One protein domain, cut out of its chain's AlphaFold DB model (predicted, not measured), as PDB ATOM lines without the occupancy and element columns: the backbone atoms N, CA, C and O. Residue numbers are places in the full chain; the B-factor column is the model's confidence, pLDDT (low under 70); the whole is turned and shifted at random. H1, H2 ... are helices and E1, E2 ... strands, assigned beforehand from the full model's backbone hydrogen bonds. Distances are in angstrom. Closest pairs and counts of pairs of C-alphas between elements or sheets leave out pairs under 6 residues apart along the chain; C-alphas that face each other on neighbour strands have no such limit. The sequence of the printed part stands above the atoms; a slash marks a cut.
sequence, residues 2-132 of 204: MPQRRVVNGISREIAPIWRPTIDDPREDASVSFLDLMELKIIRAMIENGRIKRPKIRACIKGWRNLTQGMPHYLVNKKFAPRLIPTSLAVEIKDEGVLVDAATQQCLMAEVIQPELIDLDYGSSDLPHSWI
ATOM      1  N   MET A   2      40.656 -17.878   7.940       50.62
ATOM      2  CA  MET A   2      41.178 -16.509   8.132       50.62
ATOM      3  C   MET A   2      42.306 -16.162   7.137       50.62
ATOM      4  O   MET A   2      43.157 -17.009   6.851       50.62
ATOM      5  N   PRO A   3      42.342 -14.930   6.604       57.19
ATOM      6  CA  PRO A   3      43.384 -14.488   5.686       57.19
ATOM      7  C   PRO A   3      44.738 -14.385   6.400       57.19
ATOM      8  O   PRO A   3      44.834 -13.923   7.538       57.19
ATOM      9  N   GLN A   4      45.807 -14.821   5.731       62.25
ATOM     10  CA  GLN A   4      47.144 -14.794   6.323       62.25
ATOM     11  C   GLN A   4      47.796 -13.424   6.143       62.25
ATOM     12  O   GLN A   4      47.734 -12.835   5.063       62.25
ATOM     13  N   ARG A   5      48.470 -12.927   7.184       59.56
ATOM     14  CA  ARG A   5      49.262 -11.693   7.112       59.56
ATOM     15  C   ARG A   5      50.705 -12.021   6.758       59.56
ATOM     16  O   ARG A   5      51.348 -12.815   7.439       59.56
ATOM     17  N   ARG A   6      51.230 -11.382   5.712       61.28
ATOM     18  CA  ARG A   6      52.652 -11.446   5.358       61.28
ATOM     19  C   ARG A   6      53.228 -10.042   5.328       61.28
ATOM     20  O   ARG A   6      52.683  -9.166   4.662       61.28
ATOM     21  N   VAL A   7      54.354  -9.848   6.005       60.91
ATOM     22  CA  VAL A   7      55.110  -8.597   5.930       60.91
ATOM     23  C   VAL A   7      56.090  -8.697   4.765       60.91
ATOM     24  O   VAL A   7      56.905  -9.617   4.710       60.91
ATOM     25  N   VAL A   8      55.994  -7.772   3.814       64.31
ATOM     26  CA  VAL A   8      56.953  -7.617   2.712       64.31
ATOM     27  C   VAL A   8      57.429  -6.170   2.745       64.31
ATOM     28  O   VAL A   8      56.610  -5.260   2.644       64.31
ATOM     29  N   ASN A   9      58.735  -5.953   2.929       60.62
ATOM     30  CA  ASN A   9      59.353  -4.622   3.050       60.62
ATOM     31  C   ASN A   9      58.699  -3.720   4.121       60.62
ATOM     32  O   ASN A   9      58.454  -2.544   3.879       60.62
ATOM     33  N   GLY A  10      58.351  -4.274   5.289       68.69
ATOM     34  CA  GLY A  10      57.711  -3.525   6.384       68.69
ATOM     35  C   GLY A  10      56.209  -3.258   6.208       68.69
ATOM     36  O   GLY A  10      55.560  -2.803   7.145       68.69
ATOM     37  N   ILE A  11      55.625  -3.599   5.054       66.12
ATOM     38  CA  ILE A  11      54.190  -3.454   4.790       66.12
ATOM     39  C   ILE A  11      53.502  -4.795   5.052       66.12
ATOM     40  O   ILE A  11      53.792  -5.798   4.392       66.12
ATOM     41  N   SER A  12      52.570  -4.813   6.006       66.56
ATOM     42  CA  SER A  12      51.674  -5.953   6.217       66.56
ATOM     43  C   SER A  12      50.675  -6.021   5.068       66.56
ATOM     44  O   SER A  12      49.837  -5.134   4.917       66.56
ATOM     45  N   ARG A  13      50.747  -7.081   4.263       70.38
ATOM     46  CA  ARG A  13      49.734  -7.395   3.256       70.38
ATOM     47  C   ARG A  13      48.896  -8.570   3.720       70.38
ATOM     48  O   ARG A  13      49.415  -9.607   4.139       70.38
ATOM     49  N   GLU A  14      47.590  -8.391   3.616       71.00
ATOM     50  CA  GLU A  14      46.627  -9.461   3.782       71.00
ATOM     51  C   GLU A  14      46.614 -10.321   2.516       71.00
ATOM     52  O   GLU A  14      46.464  -9.824   1.398       71.00
ATOM     53  N   ILE A  15      46.837 -11.619   2.682       70.12
ATOM     54  CA  ILE A  15      46.849 -12.583   1.592       70.12
ATOM     55  C   ILE A  15      45.556 -13.384   1.683       70.12
ATOM     56  O   ILE A  15      45.400 -14.245   2.552       70.12
ATOM     57  N   ALA A  16      44.650 -13.127   0.738       74.56
ATOM     58  CA  ALA A  16      43.444 -13.927   0.560       74.56
ATOM     59  C   ALA A  16      43.797 -15.421   0.390       74.56
ATOM     60  O   ALA A  16      44.881 -15.746  -0.104       74.56
ATOM     61  N   PRO A  17      42.926 -16.370   0.754       79.56
ATOM     62  CA  PRO A  17      43.178 -17.787   0.498       79.56
ATOM     63  C   PRO A  17      43.187 -18.084  -1.015       79.56
ATOM     64  O   PRO A  17      42.629 -17.326  -1.806       79.56
ATOM     65  N   ILE A  18      43.898 -19.140  -1.436       79.56
ATOM     66  CA  ILE A  18      43.941 -19.561  -2.855       79.56
ATOM     67  C   ILE A  18      42.576 -20.110  -3.286       79.56
ATOM     68  O   ILE A  18      42.148 -19.893  -4.412       79.56
ATOM     69  N   TRP A  19      41.903 -20.784  -2.363       84.12
ATOM     70  CA  TRP A  19      40.652 -21.493  -2.561       84.12
ATOM     71  C   TRP A  19      39.772 -21.316  -1.327       84.12
ATOM     72  O   TRP A  19      40.275 -20.955  -0.260       84.12
ATOM     73  N   ARG A  20      38.464 -21.502  -1.482       79.19
ATOM     74  CA  ARG A  20      37.495 -21.386  -0.391       79.19
ATOM     75  C   ARG A  20      36.614 -22.632  -0.382       79.19
ATOM     76  O   ARG A  20      36.106 -22.955  -1.453       79.19
ATOM     77  N   PRO A  21      36.424 -23.275   0.779       79.12
ATOM     78  CA  PRO A  21      35.532 -24.416   0.884       79.12
ATOM     79  C   PRO A  21      34.087 -23.993   0.669       79.12
ATOM     80  O   PRO A  21      33.706 -22.857   0.964       79.12
ATOM     81  N   THR A  22      33.290 -24.927   0.161       78.31
ATOM     82  CA  THR A  22      31.841 -24.752   0.048       78.31
ATOM     83  C   THR A  22      31.181 -24.855   1.423       78.31
ATOM     84  O   THR A  22      30.220 -24.142   1.704       78.31
ATOM     85  N   ILE A  23      31.740 -25.696   2.299       74.25
ATOM     86  CA  ILE A  23      31.374 -25.793   3.713       74.25
ATOM     87  C   ILE A  23      32.295 -24.863   4.518       74.25
ATOM     88  O   ILE A  23      33.494 -25.105   4.619       74.25
ATOM     89  N   ASP A  24      31.749 -23.789   5.088       68.12
ATOM     90  CA  ASP A  24      32.477 -22.848   5.962       68.12
ATOM     91  C   ASP A  24      31.783 -22.807   7.337       68.12
ATOM     92  O   ASP A  24      31.307 -21.759   7.770       68.12
ATOM     93  N   ASP A  25      31.654 -23.972   7.994       69.81
ATOM     94  CA  ASP A  25      31.199 -24.046   9.391       69.81
ATOM     95  C   ASP A  25      32.414 -23.923  10.329       69.81
ATOM     96  O   ASP A  25      33.251 -24.825  10.374       69.81
ATOM     97  N   PRO A  26      32.537 -22.826  11.095       62.09
ATOM     98  CA  PRO A  26      33.663 -22.609  11.997       62.09
ATOM     99  C   PRO A  26      33.675 -23.540  13.220       62.09
ATOM    100  O   PRO A  26      34.610 -23.456  14.013       62.09
ATOM    101  N   ARG A  27      32.645 -24.373  13.417       65.81
ATOM    102  CA  ARG A  27      32.548 -25.337  14.525       65.81
ATOM    103  C   ARG A  27      33.071 -26.722  14.167       65.81
ATOM    104  O   ARG A  27      33.246 -27.533  15.069       65.81
ATOM    105  N   GLU A  28      33.295 -26.997  12.885       66.19
ATOM    106  CA  GLU A  28      33.844 -28.271  12.440       66.19
ATOM    107  C   GLU A  28      35.309 -28.087  12.038       66.19
ATOM    108  O   GLU A  28      35.636 -27.386  11.075       66.19
ATOM    109  N   ASP A  29      36.204 -28.712  12.805       57.94
ATOM    110  CA  ASP A  29      37.639 -28.711  12.545       57.94
ATOM    111  C   ASP A  29      37.922 -29.532  11.274       57.94
ATOM    112  O   ASP A  29      38.207 -30.724  11.328       57.94
ATOM    113  N   ALA A  30      37.841 -28.867  10.115       63.84
ATOM    114  CA  ALA A  30      38.152 -29.376   8.773       63.84
ATOM    115  C   ALA A  30      37.073 -30.219   8.064       63.84
ATOM    116  O   ALA A  30      37.379 -31.244   7.454       63.84
ATOM    117  N   SER A  31      35.834 -29.726   8.019       71.12
ATOM    118  CA  SER A  31      34.820 -30.280   7.112       71.12
ATOM    119  C   SER A  31      35.019 -29.811   5.679       71.12
ATOM    120  O   SER A  31      35.038 -28.618   5.375       71.12
ATOM    121  N   VAL A  32      35.183 -30.775   4.778       81.81
ATOM    122  CA  VAL A  32      35.430 -30.546   3.354       81.81
ATOM    123  C   VAL A  32      34.510 -31.475   2.575       81.81
ATOM    124  O   VAL A  32      34.469 -32.673   2.854       81.81
ATOM    125  N   SER A  33      33.752 -30.953   1.608       89.19
ATOM    126  CA  SER A  33      32.955 -31.829   0.744       89.19
ATOM    127  C   SER A  33      33.860 -32.670  -0.166       89.19
ATOM    128  O   SER A  33      35.019 -32.329  -0.407       89.19
ATOM    129  N   PHE A  34      33.335 -33.762  -0.728       92.81
ATOM    130  CA  PHE A  34      34.084 -34.559  -1.708       92.81
ATOM    131  C   PHE A  34      34.552 -33.710  -2.902       92.81
ATOM    132  O   PHE A  34      35.705 -33.792  -3.313       92.81
ATOM    133  N   LEU A  35      33.680 -32.851  -3.435       93.25
ATOM    134  CA  LEU A  35      34.022 -31.994  -4.568       93.25
ATOM    135  C   LEU A  35      35.073 -30.947  -4.190       93.25
ATOM    136  O   LEU A  35      36.008 -30.719  -4.954       93.25
ATOM    137  N   ASP A  36      34.963 -30.366  -2.994       91.56
ATOM    138  CA  ASP A  36      35.991 -29.488  -2.434       91.56
ATOM    139  C   ASP A  36      37.351 -30.212  -2.328       91.56
ATOM    140  O   ASP A  36      38.386 -29.662  -2.710       91.56
ATOM    141  N   LEU A  37      37.362 -31.472  -1.876       91.81
ATOM    142  CA  LEU A  37      38.567 -32.303  -1.814       91.81
ATOM    143  C   LEU A  37      39.166 -32.541  -3.210       91.81
ATOM    144  O   LEU A  37      40.388 -32.491  -3.371       91.81
ATOM    145  N   MET A  38      38.329 -32.759  -4.227       93.62
ATOM    146  CA  MET A  38      38.790 -32.944  -5.607       93.62
ATOM    147  C   MET A  38      39.371 -31.649  -6.195       93.62
ATOM    148  O   MET A  38      40.378 -31.687  -6.901       93.62
ATOM    149  N   GLU A  39      38.820 -30.478  -5.866       91.75
ATOM    150  CA  GLU A  39      39.433 -29.200  -6.250       91.75
ATOM    151  C   GLU A  39      40.780 -28.983  -5.548       91.75
ATOM    152  O   GLU A  39      41.758 -28.552  -6.168       91.75
ATOM    153  N   LEU A  40      40.866 -29.326  -4.260       91.88
ATOM    154  CA  LEU A  40      42.108 -29.248  -3.495       91.88
ATOM    155  C   LEU A  40      43.192 -30.177  -4.047       91.88
ATOM    156  O   LEU A  40      44.362 -29.791  -4.032       91.88
ATOM    157  N   LYS A  41      42.833 -31.353  -4.575       91.31
ATOM    158  CA  LYS A  41      43.753 -32.267  -5.274       91.31
ATOM    159  C   LYS A  41      44.433 -31.576  -6.461       91.31
ATOM    160  O   LYS A  41      45.661 -31.583  -6.545       91.31
ATOM    161  N   ILE A  42      43.666 -30.867  -7.290       89.88
ATOM    162  CA  ILE A  42      44.197 -30.082  -8.417       89.88
ATOM    163  C   ILE A  42      45.132 -28.971  -7.919       89.88
ATOM    164  O   ILE A  42      46.260 -28.825  -8.394       89.88
ATOM    165  N   ILE A  43      44.693 -28.189  -6.929       89.81
ATOM    166  CA  ILE A  43      45.486 -27.074  -6.387       89.81
ATOM    167  C   ILE A  43      46.788 -27.580  -5.764       89.81
ATOM    168  O   ILE A  43      47.843 -26.960  -5.926       89.81
ATOM    169  N   ARG A  44      46.729 -28.713  -5.065       91.62
ATOM    170  CA  ARG A  44      47.890 -29.377  -4.486       91.62
ATOM    171  C   ARG A  44      48.885 -29.778  -5.569       91.62
ATOM    172  O   ARG A  44      50.055 -29.438  -5.421       91.62
ATOM    173  N   ALA A  45      48.441 -30.402  -6.659       89.62
ATOM    174  CA  ALA A  45      49.312 -30.770  -7.774       89.62
ATOM    175  C   ALA A  45      50.015 -29.546  -8.388       89.62
ATOM    176  O   ALA A  45      51.224 -29.573  -8.624       89.62
ATOM    177  N   MET A  46      49.302 -28.423  -8.545       86.69
ATOM    178  CA  MET A  46      49.894 -27.154  -9.002       86.69
ATOM    179  C   MET A  46      50.979 -26.629  -8.056       86.69
ATOM    180  O   MET A  46      51.999 -26.109  -8.512       86.69
ATOM    181  N   ILE A  47      50.768 -26.742  -6.743       89.31
ATOM    182  CA  ILE A  47      51.731 -26.290  -5.732       89.31
ATOM    183  C   ILE A  47      52.945 -27.227  -5.672       89.31
ATOM    184  O   ILE A  47      54.074 -26.740  -5.631       89.31
ATOM    185  N   GLU A  48      52.724 -28.543  -5.656       89.75
ATOM    186  CA  GLU A  48      53.769 -29.563  -5.504       89.75
ATOM    187  C   GLU A  48      54.637 -29.717  -6.760       89.75
ATOM    188  O   GLU A  48      55.826 -30.002  -6.639       89.75
ATOM    189  N   ASN A  49      54.097 -29.452  -7.956       85.38
ATOM    190  CA  ASN A  49      54.877 -29.457  -9.195       85.38
ATOM    191  C   ASN A  49      56.023 -28.426  -9.180       85.38
ATOM    192  O   ASN A  49      57.049 -28.621  -9.829       85.38
ATOM    193  N   GLY A  50      55.858 -27.314  -8.453       82.06
ATOM    194  CA  GLY A  50      56.903 -26.312  -8.216       82.06
ATOM    195  C   GLY A  50      57.297 -25.450  -9.423       82.06
ATOM    196  O   GLY A  50      57.922 -24.405  -9.235       82.06
ATOM    197  N   ARG A  51      56.902 -25.813 -10.653       83.19
ATOM    198  CA  ARG A  51      57.195 -25.036 -11.875       83.19
ATOM    199  C   ARG A  51      56.331 -23.776 -11.995       83.19
ATOM    200  O   ARG A  51      56.724 -22.829 -12.674       83.19
ATOM    201  N   ILE A  52      55.182 -23.732 -11.312       79.62
ATOM    202  CA  ILE A  52      54.246 -22.601 -11.316       79.62
ATOM    203  C   ILE A  52      54.327 -21.856  -9.976       79.62
ATOM    204  O   ILE A  52      54.055 -22.399  -8.907       79.62
ATOM    205  N   LYS A  53      54.679 -20.566 -10.006       81.94
ATOM    206  CA  LYS A  53      54.795 -19.750  -8.782       81.94
ATOM    207  C   LYS A  53      53.419 -19.506  -8.143       81.94
ATOM    208  O   LYS A  53      52.457 -19.194  -8.836       81.94
ATOM    209  N   ARG A  54      53.324 -19.506  -6.804       83.81
ATOM    210  CA  ARG A  54      52.052 -19.303  -6.061       83.81
ATOM    211  C   ARG A  54      51.223 -18.067  -6.470       83.81
ATOM    212  O   ARG A  54      50.008 -18.212  -6.577       83.81
ATOM    213  N   PRO A  55      51.799 -16.868  -6.712       81.06
ATOM    214  CA  PRO A  55      51.021 -15.727  -7.211       81.06
ATOM    215  C   PRO A  55      50.354 -16.009  -8.561       81.06
ATOM    216  O   PRO A  55      49.248 -15.548  -8.816       81.06
ATOM    217  N   LYS A  56      50.998 -16.826  -9.399       79.12
ATOM    218  CA  LYS A  56      50.466 -17.234 -10.694       79.12
ATOM    219  C   LYS A  56      49.294 -18.194 -10.552       79.12
ATOM    220  O   LYS A  56      48.260 -17.957 -11.158       79.12
ATOM    221  N   ILE A  57      49.432 -19.201  -9.687       82.31
ATOM    222  CA  ILE A  57      48.346 -20.135  -9.340       82.31
ATOM    223  C   ILE A  57      47.100 -19.349  -8.901       82.31
ATOM    224  O   ILE A  57      46.001 -19.600  -9.384       82.31
ATOM    225  N   ARG A  58      47.283 -18.329  -8.051       82.94
ATOM    226  CA  ARG A  58      46.205 -17.431  -7.600       82.94
ATOM    227  C   ARG A  58      45.538 -16.677  -8.748       82.94
ATOM    228  O   ARG A  58      44.312 -16.636  -8.805       82.94
ATOM    229  N   ALA A  59      46.333 -16.098  -9.646       78.62
ATOM    230  CA  ALA A  59      45.821 -15.387 -10.813       78.62
ATOM    231  C   ALA A  59      45.031 -16.319 -11.749       78.62
ATOM    232  O   ALA A  59      43.949 -15.943 -12.196       78.62
ATOM    233  N   CYS A  60      45.511 -17.546 -11.986       78.31
ATOM    234  CA  CYS A  60      44.802 -18.542 -12.793       78.31
ATOM    235  C   CYS A  60      43.454 -18.915 -12.171       78.31
ATOM    236  O   CYS A  60      42.429 -18.826 -12.840       78.31
ATOM    237  N   ILE A  61      43.432 -19.242 -10.876       81.06
ATOM    238  CA  ILE A  61      42.201 -19.605 -10.160       81.06
ATOM    239  C   ILE A  61      41.187 -18.458 -10.185       81.06
ATOM    240  O   ILE A  61      40.010 -18.700 -10.453       81.06
ATOM    241  N   LYS A  62      41.633 -17.209  -9.988       79.56
ATOM    242  CA  LYS A  62      40.794 -16.006 -10.126       79.56
ATOM    243  C   LYS A  62      40.249 -15.857 -11.552       79.56
ATOM    244  O   LYS A  62      39.056 -15.624 -11.721       79.56
ATOM    245  N   GLY A  63      41.098 -16.019 -12.567       77.31
ATOM    246  CA  GLY A  63      40.704 -15.942 -13.975       77.31
ATOM    247  C   GLY A  63      39.660 -16.994 -14.349       77.31
ATOM    248  O   GLY A  63      38.632 -16.662 -14.932       77.31
ATOM    249  N   TRP A  64      39.869 -18.244 -13.944       79.12
ATOM    250  CA  TRP A  64      38.915 -19.326 -14.174       79.12
ATOM    251  C   TRP A  64      37.593 -19.110 -13.456       79.12
ATOM    252  O   TRP A  64      36.551 -19.292 -14.074       79.12
ATOM    253  N   ARG A  65      37.618 -18.644 -12.201       80.19
ATOM    254  CA  ARG A  65      36.395 -18.284 -11.477       80.19
ATOM    255  C   ARG A  65      35.578 -17.247 -12.245       80.19
ATOM    256  O   ARG A  65      34.362 -17.357 -12.307       80.19
ATOM    257  N   ASN A  66      36.233 -16.252 -12.840       79.31
ATOM    258  CA  ASN A  66      35.545 -15.245 -13.645       79.31
ATOM    259  C   ASN A  66      34.974 -15.847 -14.940       79.31
ATOM    260  O   ASN A  66      33.823 -15.580 -15.274       79.31
ATOM    261  N   LEU A  67      35.742 -16.694 -15.637       76.38
ATOM    262  CA  LEU A  67      35.290 -17.381 -16.856       76.38
ATOM    263  C   LEU A  67      34.082 -18.293 -16.613       76.38
ATOM    264  O   LEU A  67      33.218 -18.413 -17.479       76.38
ATOM    265  N   THR A  68      34.009 -18.924 -15.443       80.19
ATOM    266  CA  THR A  68      32.887 -19.784 -15.042       80.19
ATOM    267  C   THR A  68      31.798 -19.030 -14.283       80.19
ATOM    268  O   THR A  68      30.886 -19.658 -13.750       80.19
ATOM    269  N   GLN A  69      31.881 -17.695 -14.226       84.56
ATOM    270  CA  GLN A  69      30.937 -16.818 -13.521       84.56
ATOM    271  C   GLN A  69      30.723 -17.215 -12.050       84.56
ATOM    272  O   GLN A  69      29.642 -17.064 -11.489       84.56
ATOM    273  N   GLY A  70      31.767 -17.740 -11.411       81.25
ATOM    274  CA  GLY A  70      31.735 -18.159 -10.017       81.25
ATOM    275  C   GLY A  70      30.978 -19.459  -9.757       81.25
ATOM    276  O   GLY A  70      30.637 -19.702  -8.602       81.25
ATOM    277  N   MET A  71      30.725 -20.285 -10.780       84.88
ATOM    278  CA  MET A  71      30.089 -21.592 -10.604       84.88
ATOM    279  C   MET A  71      30.849 -22.447  -9.567       84.88
ATOM    280  O   MET A  71      32.074 -22.524  -9.656       84.88
ATOM    281  N   PRO A  72      30.166 -23.103  -8.611       86.62
ATOM    282  CA  PRO A  72      30.810 -24.008  -7.660       86.62
ATOM    283  C   PRO A  72      31.541 -25.169  -8.346       86.62
ATOM    284  O   PRO A  72      31.107 -25.651  -9.393       86.62
ATOM    285  N   HIS A  73      32.632 -25.631  -7.731       89.56
ATOM    286  CA  HIS A  73      33.403 -26.809  -8.154       89.56
ATOM    287  C   HIS A  73      33.877 -26.785  -9.618       89.56
ATOM    288  O   HIS A  73      34.001 -27.817 -10.283       89.56
ATOM    289  N   TYR A  74      34.116 -25.589 -10.155       87.19
ATOM    290  CA  TYR A  74      34.448 -25.392 -11.560       87.19
ATOM    291  C   TYR A  74      35.783 -26.024 -11.970       87.19
ATOM    292  O   TYR A  74      35.971 -26.290 -13.158       87.19
ATOM    293  N   LEU A  75      36.703 -26.273 -11.028       86.88
ATOM    294  CA  LEU A  75      37.995 -26.895 -11.337       86.88
ATOM    295  C   LEU A  75      37.859 -28.377 -11.703       86.88
ATOM    296  O   LEU A  75      38.664 -28.886 -12.476       86.88
ATOM    297  N   VAL A  76      36.827 -29.045 -11.185       91.06
ATOM    298  CA  VAL A  76      36.578 -30.484 -11.372       91.06
ATOM    299  C   VAL A  76      35.349 -30.760 -12.228       91.06
ATOM    300  O   VAL A  76      34.954 -31.902 -12.381       91.06
ATOM    301  N   ASN A  77      34.702 -29.735 -12.778       90.12
ATOM    302  CA  ASN A  77      33.502 -29.908 -13.587       90.12
ATOM    303  C   ASN A  77      33.871 -30.194 -15.052       90.12
ATOM    304  O   ASN A  77      34.520 -29.363 -15.686       90.12
ATOM    305  N   LYS A  78      33.404 -31.301 -15.645       84.50
ATOM    306  CA  LYS A  78      33.778 -31.733 -17.010       84.50
ATOM    307  C   LYS A  78      33.425 -30.735 -18.119       84.50
ATOM    308  O   LYS A  78      34.011 -30.796 -19.194       84.50
ATOM    309  N   LYS A  79      32.492 -29.800 -17.897       80.38
ATOM    310  CA  LYS A  79      32.181 -28.721 -18.860       80.38
ATOM    311  C   LYS A  79      33.248 -27.630 -18.893       80.38
ATOM    312  O   LYS A  79      33.354 -26.896 -19.881       80.38
ATOM    313  N   PHE A  80      34.008 -27.489 -17.811       72.75
ATOM    314  CA  PHE A  80      34.986 -26.422 -17.626       72.75
ATOM    315  C   PHE A  80      36.409 -26.957 -17.559       72.75
ATOM    316  O   PHE A  80      37.283 -26.350 -18.164       72.75
ATOM    317  N   ALA A  81      36.629 -28.116 -16.937       66.50
ATOM    318  CA  ALA A  81      37.930 -28.746 -16.758       66.50
ATOM    319  C   ALA A  81      38.715 -28.919 -18.082       66.50
ATOM    320  O   ALA A  81      39.867 -28.492 -18.135       66.50
ATOM    321  N   PRO A  82      38.109 -29.360 -19.207       54.69
ATOM    322  CA  PRO A  82      38.773 -29.383 -20.517       54.69
ATOM    323  C   PRO A  82      39.098 -27.989 -21.081       54.69
ATOM    324  O   PRO A  82      40.051 -27.830 -21.840       54.69
ATOM    325  N   ARG A  83      38.337 -26.951 -20.706       53.06
ATOM    326  CA  ARG A  83      38.601 -25.553 -21.101       53.06
ATOM    327  C   ARG A  83      39.718 -24.906 -20.280       53.06
ATOM    328  O   ARG A  83      40.254 -23.890 -20.727       53.06
ATOM    329  N   LEU A  84      40.095 -25.492 -19.137       53.19
ATOM    330  CA  LEU A  84      41.244 -25.063 -18.328       53.19
ATOM    331  C   LEU A  84      42.590 -25.383 -19.002       53.19
ATOM    332  O   LEU A  84      43.614 -24.865 -18.565       53.19
ATOM    333  N   ILE A  85      42.590 -26.232 -20.039       55.44
ATOM    334  CA  ILE A  85      43.774 -26.995 -20.431       55.44
ATOM    335  C   ILE A  85      44.538 -26.426 -21.648       55.44
ATOM    336  O   ILE A  85      45.755 -26.463 -21.557       55.44
ATOM    337  N   PRO A  86      43.972 -25.874 -22.751       48.50
ATOM    338  CA  PRO A  86      44.904 -25.315 -23.758       48.50
ATOM    339  C   PRO A  86      44.531 -24.061 -24.571       48.50
ATOM    340  O   PRO A  86      45.230 -23.788 -25.542       48.50
ATOM    341  N   THR A  87      43.480 -23.273 -24.295       42.78
ATOM    342  CA  THR A  87      43.228 -22.110 -25.203       42.78
ATOM    343  C   THR A  87      42.473 -20.915 -24.631       42.78
ATOM    344  O   THR A  87      42.635 -19.801 -25.117       42.78
ATOM    345  N   SER A  88      41.650 -21.090 -23.594       41.19
ATOM    346  CA  SER A  88      40.702 -20.033 -23.197       41.19
ATOM    347  C   SER A  88      41.259 -18.979 -22.230       41.19
ATOM    348  O   SER A  88      40.619 -17.954 -22.012       41.19
ATOM    349  N   LEU A  89      42.459 -19.186 -21.669       45.84
ATOM    350  CA  LEU A  89      43.056 -18.284 -20.678       45.84
ATOM    351  C   LEU A  89      44.192 -17.429 -21.259       45.84
ATOM    352  O   LEU A  89      45.219 -17.228 -20.616       45.84
ATOM    353  N   ALA A  90      44.005 -16.882 -22.459       42.94
ATOM    354  CA  ALA A  90      44.597 -15.588 -22.798       42.94
ATOM    355  C   ALA A  90      43.708 -14.478 -22.204       42.94
ATOM    356  O   ALA A  90      43.234 -13.590 -22.902       42.94
ATOM    357  N   VAL A  91      43.400 -14.568 -20.905       43.56
ATOM    358  CA  VAL A  91      42.713 -13.480 -20.212       43.56
ATOM    359  C   VAL A  91      43.791 -12.474 -19.854       43.56
ATOM    360  O   VAL A  91      44.589 -12.686 -18.941       43.56
ATOM    361  N   GLU A  92      43.835 -11.392 -20.622       39.94
ATOM    362  CA  GLU A  92      44.554 -10.176 -20.276       39.94
ATOM    363  C   GLU A  92      43.948  -9.645 -18.962       39.94
ATOM    364  O   GLU A  92      42.932  -8.951 -18.954       39.94
ATOM    365  N   ILE A  93      44.516 -10.032 -17.814       43.28
ATOM    366  CA  ILE A  93      44.150  -9.443 -16.520       43.28
ATOM    367  C   ILE A  93      44.759  -8.036 -16.503       43.28
ATOM    368  O   ILE A  93      45.863  -7.829 -15.996       43.28
ATOM    369  N   LYS A  94      44.043  -7.079 -17.112       38.34
ATOM    370  CA  LYS A  94      44.471  -5.677 -17.271       38.34
ATOM    371  C   LYS A  94      44.793  -4.981 -15.944       38.34
ATOM    372  O   LYS A  94      45.622  -4.081 -15.940       38.34
ATOM    373  N   ASP A  95      44.229  -5.448 -14.830       43.06
ATOM    374  CA  ASP A  95      44.421  -4.829 -13.511       43.06
ATOM    375  C   ASP A  95      45.680  -5.272 -12.746       43.06
ATOM    376  O   ASP A  95      46.026  -4.653 -11.743       43.06
ATOM    377  N   GLU A  96      46.391  -6.324 -13.171       42.97
ATOM    378  CA  GLU A  96      47.539  -6.840 -12.396       42.97
ATOM    379  C   GLU A  96      48.848  -6.951 -13.195       42.97
ATOM    380  O   GLU A  96      49.866  -7.353 -12.634       42.97
ATOM    381  N   GLY A  97      48.870  -6.596 -14.487       37.19
ATOM    382  CA  GLY A  97      50.098  -6.621 -15.304       37.19
ATOM    383  C   GLY A  97      50.728  -8.014 -15.453       37.19
ATOM    384  O   GLY A  97      51.874  -8.156 -15.877       37.19
ATOM    385  N   VAL A  98      49.990  -9.067 -15.095       39.94
ATOM    386  CA  VAL A  98      50.454 -10.449 -15.159       39.94
ATOM    387  C   VAL A  98      50.119 -11.001 -16.542       39.94
ATOM    388  O   VAL A  98      49.127 -11.707 -16.718       39.94
ATOM    389  N   LEU A  99      50.979 -10.734 -17.530       40.81
ATOM    390  CA  LEU A  99      51.006 -11.558 -18.736       40.81
ATOM    391  C   LEU A  99      51.365 -12.989 -18.308       40.81
ATOM    392  O   LEU A  99      52.416 -13.276 -17.730       40.81
ATOM    393  N   VAL A 100      50.427 -13.913 -18.486       48.50
ATOM    394  CA  VAL A 100      50.757 -15.332 -18.583       48.50
ATOM    395  C   VAL A 100      51.396 -15.485 -19.943       48.50
ATOM    396  O   VAL A 100      50.776 -15.105 -20.928       48.50
ATOM    397  N   ASP A 101      52.625 -15.995 -19.990       51.69
ATOM    398  CA  ASP A 101      53.122 -16.607 -21.215       51.69
ATOM    399  C   ASP A 101      52.119 -17.700 -21.586       51.69
ATOM    400  O   ASP A 101      52.066 -18.761 -20.955       51.69
ATOM    401  N   ALA A 102      51.216 -17.338 -22.495       52.28
ATOM    402  CA  ALA A 102      50.019 -18.100 -22.768       52.28
ATOM    403  C   ALA A 102      50.404 -19.467 -23.326       52.28
ATOM    404  O   ALA A 102      49.768 -20.438 -22.972       52.28
ATOM    405  N   ALA A 103      51.486 -19.592 -24.090       52.09
ATOM    406  CA  ALA A 103      51.862 -20.881 -24.648       52.09
ATOM    407  C   ALA A 103      52.513 -21.788 -23.592       52.09
ATOM    408  O   ALA A 103      51.987 -22.851 -23.267       52.09
ATOM    409  N   THR A 104      53.637 -21.372 -22.998       52.69
ATOM    410  CA  THR A 104      54.435 -22.278 -22.153       52.69
ATOM    411  C   THR A 104      53.756 -22.588 -20.822       52.69
ATOM    412  O   THR A 104      53.812 -23.722 -20.348       52.69
ATOM    413  N   GLN A 105      53.083 -21.613 -20.205       57.06
ATOM    414  CA  GLN A 105      52.432 -21.838 -18.912       57.06
ATOM    415  C   GLN A 105      51.063 -22.516 -19.049       57.06
ATOM    416  O   GLN A 105      50.688 -23.237 -18.128       57.06
ATOM    417  N   GLN A 106      50.332 -22.350 -20.164       62.66
ATOM    418  CA  GLN A 106      49.128 -23.165 -20.407       62.66
ATOM    419  C   GLN A 106      49.509 -24.631 -20.625       62.66
ATOM    420  O   GLN A 106      48.884 -25.493 -20.014       62.66
ATOM    421  N   CYS A 107      50.584 -24.916 -21.374       56.12
ATOM    422  CA  CYS A 107      51.101 -26.281 -21.528       56.12
ATOM    423  C   CYS A 107      51.504 -26.904 -20.183       56.12
ATOM    424  O   CYS A 107      51.051 -27.995 -19.856       56.12
ATOM    425  N   LEU A 108      52.268 -26.188 -19.346       63.25
ATOM    426  CA  LEU A 108      52.631 -26.685 -18.010       63.25
ATOM    427  C   LEU A 108      51.406 -26.924 -17.117       63.25
ATOM    428  O   LEU A 108      51.392 -27.848 -16.311       63.25
ATOM    429  N   MET A 109      50.375 -26.092 -17.237       72.12
ATOM    430  CA  MET A 109      49.156 -26.235 -16.448       72.12
ATOM    431  C   MET A 109      48.314 -27.423 -16.931       72.12
ATOM    432  O   MET A 109      47.795 -28.162 -16.100       72.12
ATOM    433  N   ALA A 110      48.254 -27.669 -18.243       73.50
ATOM    434  CA  ALA A 110      47.680 -28.881 -18.821       73.50
ATOM    435  C   ALA A 110      48.367 -30.143 -18.293       73.50
ATOM    436  O   ALA A 110      47.691 -31.037 -17.792       73.50
ATOM    437  N   GLU A 111      49.701 -30.178 -18.357       77.75
ATOM    438  CA  GLU A 111      50.528 -31.298 -17.891       77.75
ATOM    439  C   GLU A 111      50.307 -31.617 -16.410       77.75
ATOM    440  O   GLU A 111      50.415 -32.771 -16.003       77.75
ATOM    441  N   VAL A 112      50.000 -30.602 -15.597       83.62
ATOM    442  CA  VAL A 112      49.761 -30.769 -14.159       83.62
ATOM    443  C   VAL A 112      48.316 -31.146 -13.848       83.62
ATOM    444  O   VAL A 112      48.086 -31.943 -12.948       83.62
ATOM    445  N   ILE A 113      47.335 -30.584 -14.556       83.44
ATOM    446  CA  ILE A 113      45.913 -30.760 -14.227       83.44
ATOM    447  C   ILE A 113      45.332 -32.019 -14.867       83.44
ATOM    448  O   ILE A 113      44.541 -32.705 -14.229       83.44
ATOM    449  N   GLN A 114      45.706 -32.348 -16.109       83.31
ATOM    450  CA  GLN A 114      45.158 -33.514 -16.812       83.31
ATOM    451  C   GLN A 114      45.306 -34.827 -16.023       83.31
ATOM    452  O   GLN A 114      44.302 -35.534 -15.895       83.31
ATOM    453  N   PRO A 115      46.480 -35.153 -15.444       85.44
ATOM    454  CA  PRO A 115      46.628 -36.370 -14.649       85.44
ATOM    455  C   PRO A 115      45.755 -36.376 -13.392       85.44
ATOM    456  O   PRO A 115      45.409 -37.440 -12.899       85.44
ATOM    457  N   GLU A 116      45.377 -35.204 -12.878       88.12
ATOM    458  CA  GLU A 116      44.526 -35.101 -11.693       88.12
ATOM    459  C   GLU A 116      43.032 -35.260 -11.997       88.12
ATOM    460  O   GLU A 116      42.237 -35.415 -11.070       88.12
ATOM    461  N   LEU A 117      42.644 -35.190 -13.271       88.00
ATOM    462  CA  LEU A 117      41.262 -35.355 -13.722       88.00
ATOM    463  C   LEU A 117      40.987 -36.758 -14.261       88.00
ATOM    464  O   LEU A 117      39.833 -37.180 -14.267       88.00
ATOM    465  N   ILE A 118      42.019 -37.451 -14.753       88.06
ATOM    466  CA  ILE A 118      41.857 -38.744 -15.430       88.06
ATOM    467  C   ILE A 118      41.347 -39.834 -14.490       88.06
ATOM    468  O   ILE A 118      40.703 -40.763 -14.952       88.06
ATOM    469  N   ASP A 119      41.619 -39.726 -13.190       90.19
ATOM    470  CA  ASP A 119      41.225 -40.687 -12.160       90.19
ATOM    471  C   ASP A 119      39.896 -40.331 -11.470       90.19
ATOM    472  O   ASP A 119      39.520 -40.967 -10.483       90.19
ATOM    473  N   LEU A 120      39.179 -39.327 -11.980       92.62
ATOM    474  CA  LEU A 120      37.852 -38.942 -11.512       92.62
ATOM    475  C   LEU A 120      36.770 -39.603 -12.366       92.62
ATOM    476  O   LEU A 120      36.790 -39.520 -13.595       92.62
ATOM    477  N   ASP A 121      35.790 -40.207 -11.703       92.06
ATOM    478  CA  ASP A 121      34.623 -40.794 -12.344       92.06
ATOM    479  C   ASP A 121      33.423 -39.847 -12.239       92.06
ATOM    480  O   ASP A 121      33.001 -39.435 -11.153       92.06
ATOM    481  N   TYR A 122      32.898 -39.485 -13.407       92.00
ATOM    482  CA  TYR A 122      31.802 -38.540 -13.590       92.00
ATOM    483  C   TYR A 122      30.454 -39.231 -13.796       92.00
ATOM    484  O   TYR A 122      29.412 -38.573 -13.700       92.00
ATOM    485  N   GLY A 123      30.453 -40.523 -14.137       88.62
ATOM    486  CA  GLY A 123      29.261 -41.219 -14.604       88.62
ATOM    487  C   GLY A 123      28.522 -40.412 -15.679       88.62
ATOM    488  O   GLY A 123      29.090 -40.002 -16.695       88.62
ATOM    489  N   SER A 124      27.240 -40.128 -15.438       89.25
ATOM    490  CA  SER A 124      26.403 -39.298 -16.316       89.25
ATOM    491  C   SER A 124      26.413 -37.796 -15.978       89.25
ATOM    492  O   SER A 124      25.906 -36.992 -16.762       89.25
ATOM    493  N   SER A 125      27.015 -37.390 -14.856       91.00
ATOM    494  CA  SER A 125      27.025 -36.011 -14.346       91.00
ATOM    495  C   SER A 125      28.168 -35.175 -14.929       91.00
ATOM    496  O   SER A 125      29.095 -35.699 -15.546       91.00
ATOM    497  N   ASP A 126      28.113 -33.854 -14.751       91.31
ATOM    498  CA  ASP A 126      29.249 -32.964 -15.020       91.31
ATOM    499  C   ASP A 126      30.249 -32.882 -13.863       91.31
ATOM    500  O   ASP A 126      31.366 -32.406 -14.057       91.31
ATOM    501  N   LEU A 127      29.852 -33.321 -12.672       94.06
ATOM    502  CA  LEU A 127      30.685 -33.341 -11.473       94.06
ATOM    503  C   LEU A 127      31.055 -34.784 -11.124       94.06
ATOM    504  O   LEU A 127      30.211 -35.669 -11.300       94.06
ATOM    505  N   PRO A 128      32.275 -35.026 -10.622       94.50
ATOM    506  CA  PRO A 128      32.696 -36.362 -10.243       94.50
ATOM    507  C   PRO A 128      31.909 -36.861  -9.031       94.50
ATOM    508  O   PRO A 128      31.590 -36.090  -8.124       94.50
ATOM    509  N   HIS A 129      31.620 -38.159  -9.001       94.94
ATOM    510  CA  HIS A 129      30.992 -38.837  -7.861       94.94
ATOM    511  C   HIS A 129      31.905 -39.884  -7.211       94.94
ATOM    512  O   HIS A 129      31.628 -40.342  -6.098       94.94
ATOM    513  N   SER A 130      32.994 -40.255  -7.882       94.56
ATOM    514  CA  SER A 130      34.046 -41.113  -7.344       94.56
ATOM    515  C   SER A 130      35.417 -40.661  -7.820       94.56
ATOM    516  O   SER A 130      35.576 -40.003  -8.848       94.56
ATOM    517  N   TRP A 131      36.419 -41.031  -7.040       95.00
ATOM    518  CA  TRP A 131      37.829 -40.895  -7.353       95.00
ATOM    519  C   TRP A 131      38.476 -42.271  -7.221       95.00
ATOM    520  O   TRP A 131      38.164 -42.992  -6.277       95.00
ATOM    521  N   ILE A 132      39.359 -42.641  -8.146       93.44
ATOM    522  CA  ILE A 132      40.054 -43.934  -8.162       93.44
ATOM    523  C   ILE A 132      41.539 -43.684  -7.888       93.44
ATOM    524  O   ILE A 132      42.316 -43.420  -8.815       93.44
TER     525      ILE A 132
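Overview. This is residues 2 to 132 of the 204 residues of an uncharacterized protein of Skermanella stibiiresistens SB22 (UniProt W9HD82). What is seen first? Three longer helices make a small body: H4 packs on H1 at a slant, H2 follows H1 after a tight link, and the short H3 lies near H2 and H4. The strand hairpin E1 and E2 lies well away from this body. What is the make-up? The printed part has 131 residues, in the order E1, E2, H1, H2, H3, H4, with antiparallel strands; the class is mostly helix, with under half of the residues in named elements. It is compact, with a radius of gyration of the C-alphas of 15.6 A and spans of 51 by 44 by 27 A.

Arrangement. How do the strands pair? E1, residues 4 to 8, and E2, residues 11 to 15, are antiparallel at 146 degrees, with N 6 and O 13, 3.0 A apart, within hydrogen-bond range. How do the helices meet? H1, residues 34 to 48, and H2, residues 54 to 67, form a helical hairpin and only just touch, with 3 pairs of C-alphas within 8 A, the closest those of Ile 47 and Arg 54, 7.0 A. H4, residues 102 to 117, touches H1 at a steep tilt of 47 degrees, opposite ways, the closest C-alphas being those of Ile 42 and Glu 116, 6.0 A. H3, residues 81 to 84, is close to H4 but not clearly touching: the closest C-alphas, those of Leu 84 and Ala 110, are 7.5 A apart. Are the backbones complete? Every O i to N i+4 pair is within hydrogen-bond range in H1 and H2, 10 of 12 in H4, and H3 is too short for one.

Along the chain. Where does E1 begin? C-alpha 4 is at (47.144, -14.794, 6.323). How long are the helices? H1 is 20.7 A, H2 20.0 A and H4 21.4 A, ending with C-alpha 117 at (41.262, -35.355, -13.722). H4 has a kink of 27 degrees near residue 109.

Size, cuts and confidence. Is it unbroken? The printed part has no cut; the links E2 to H1, H2 to H3 and H3 to H4 are long. Where is confidence low? pLDDT is under 70 in residues 2 to 12, 24 to 30 and 81 to 108.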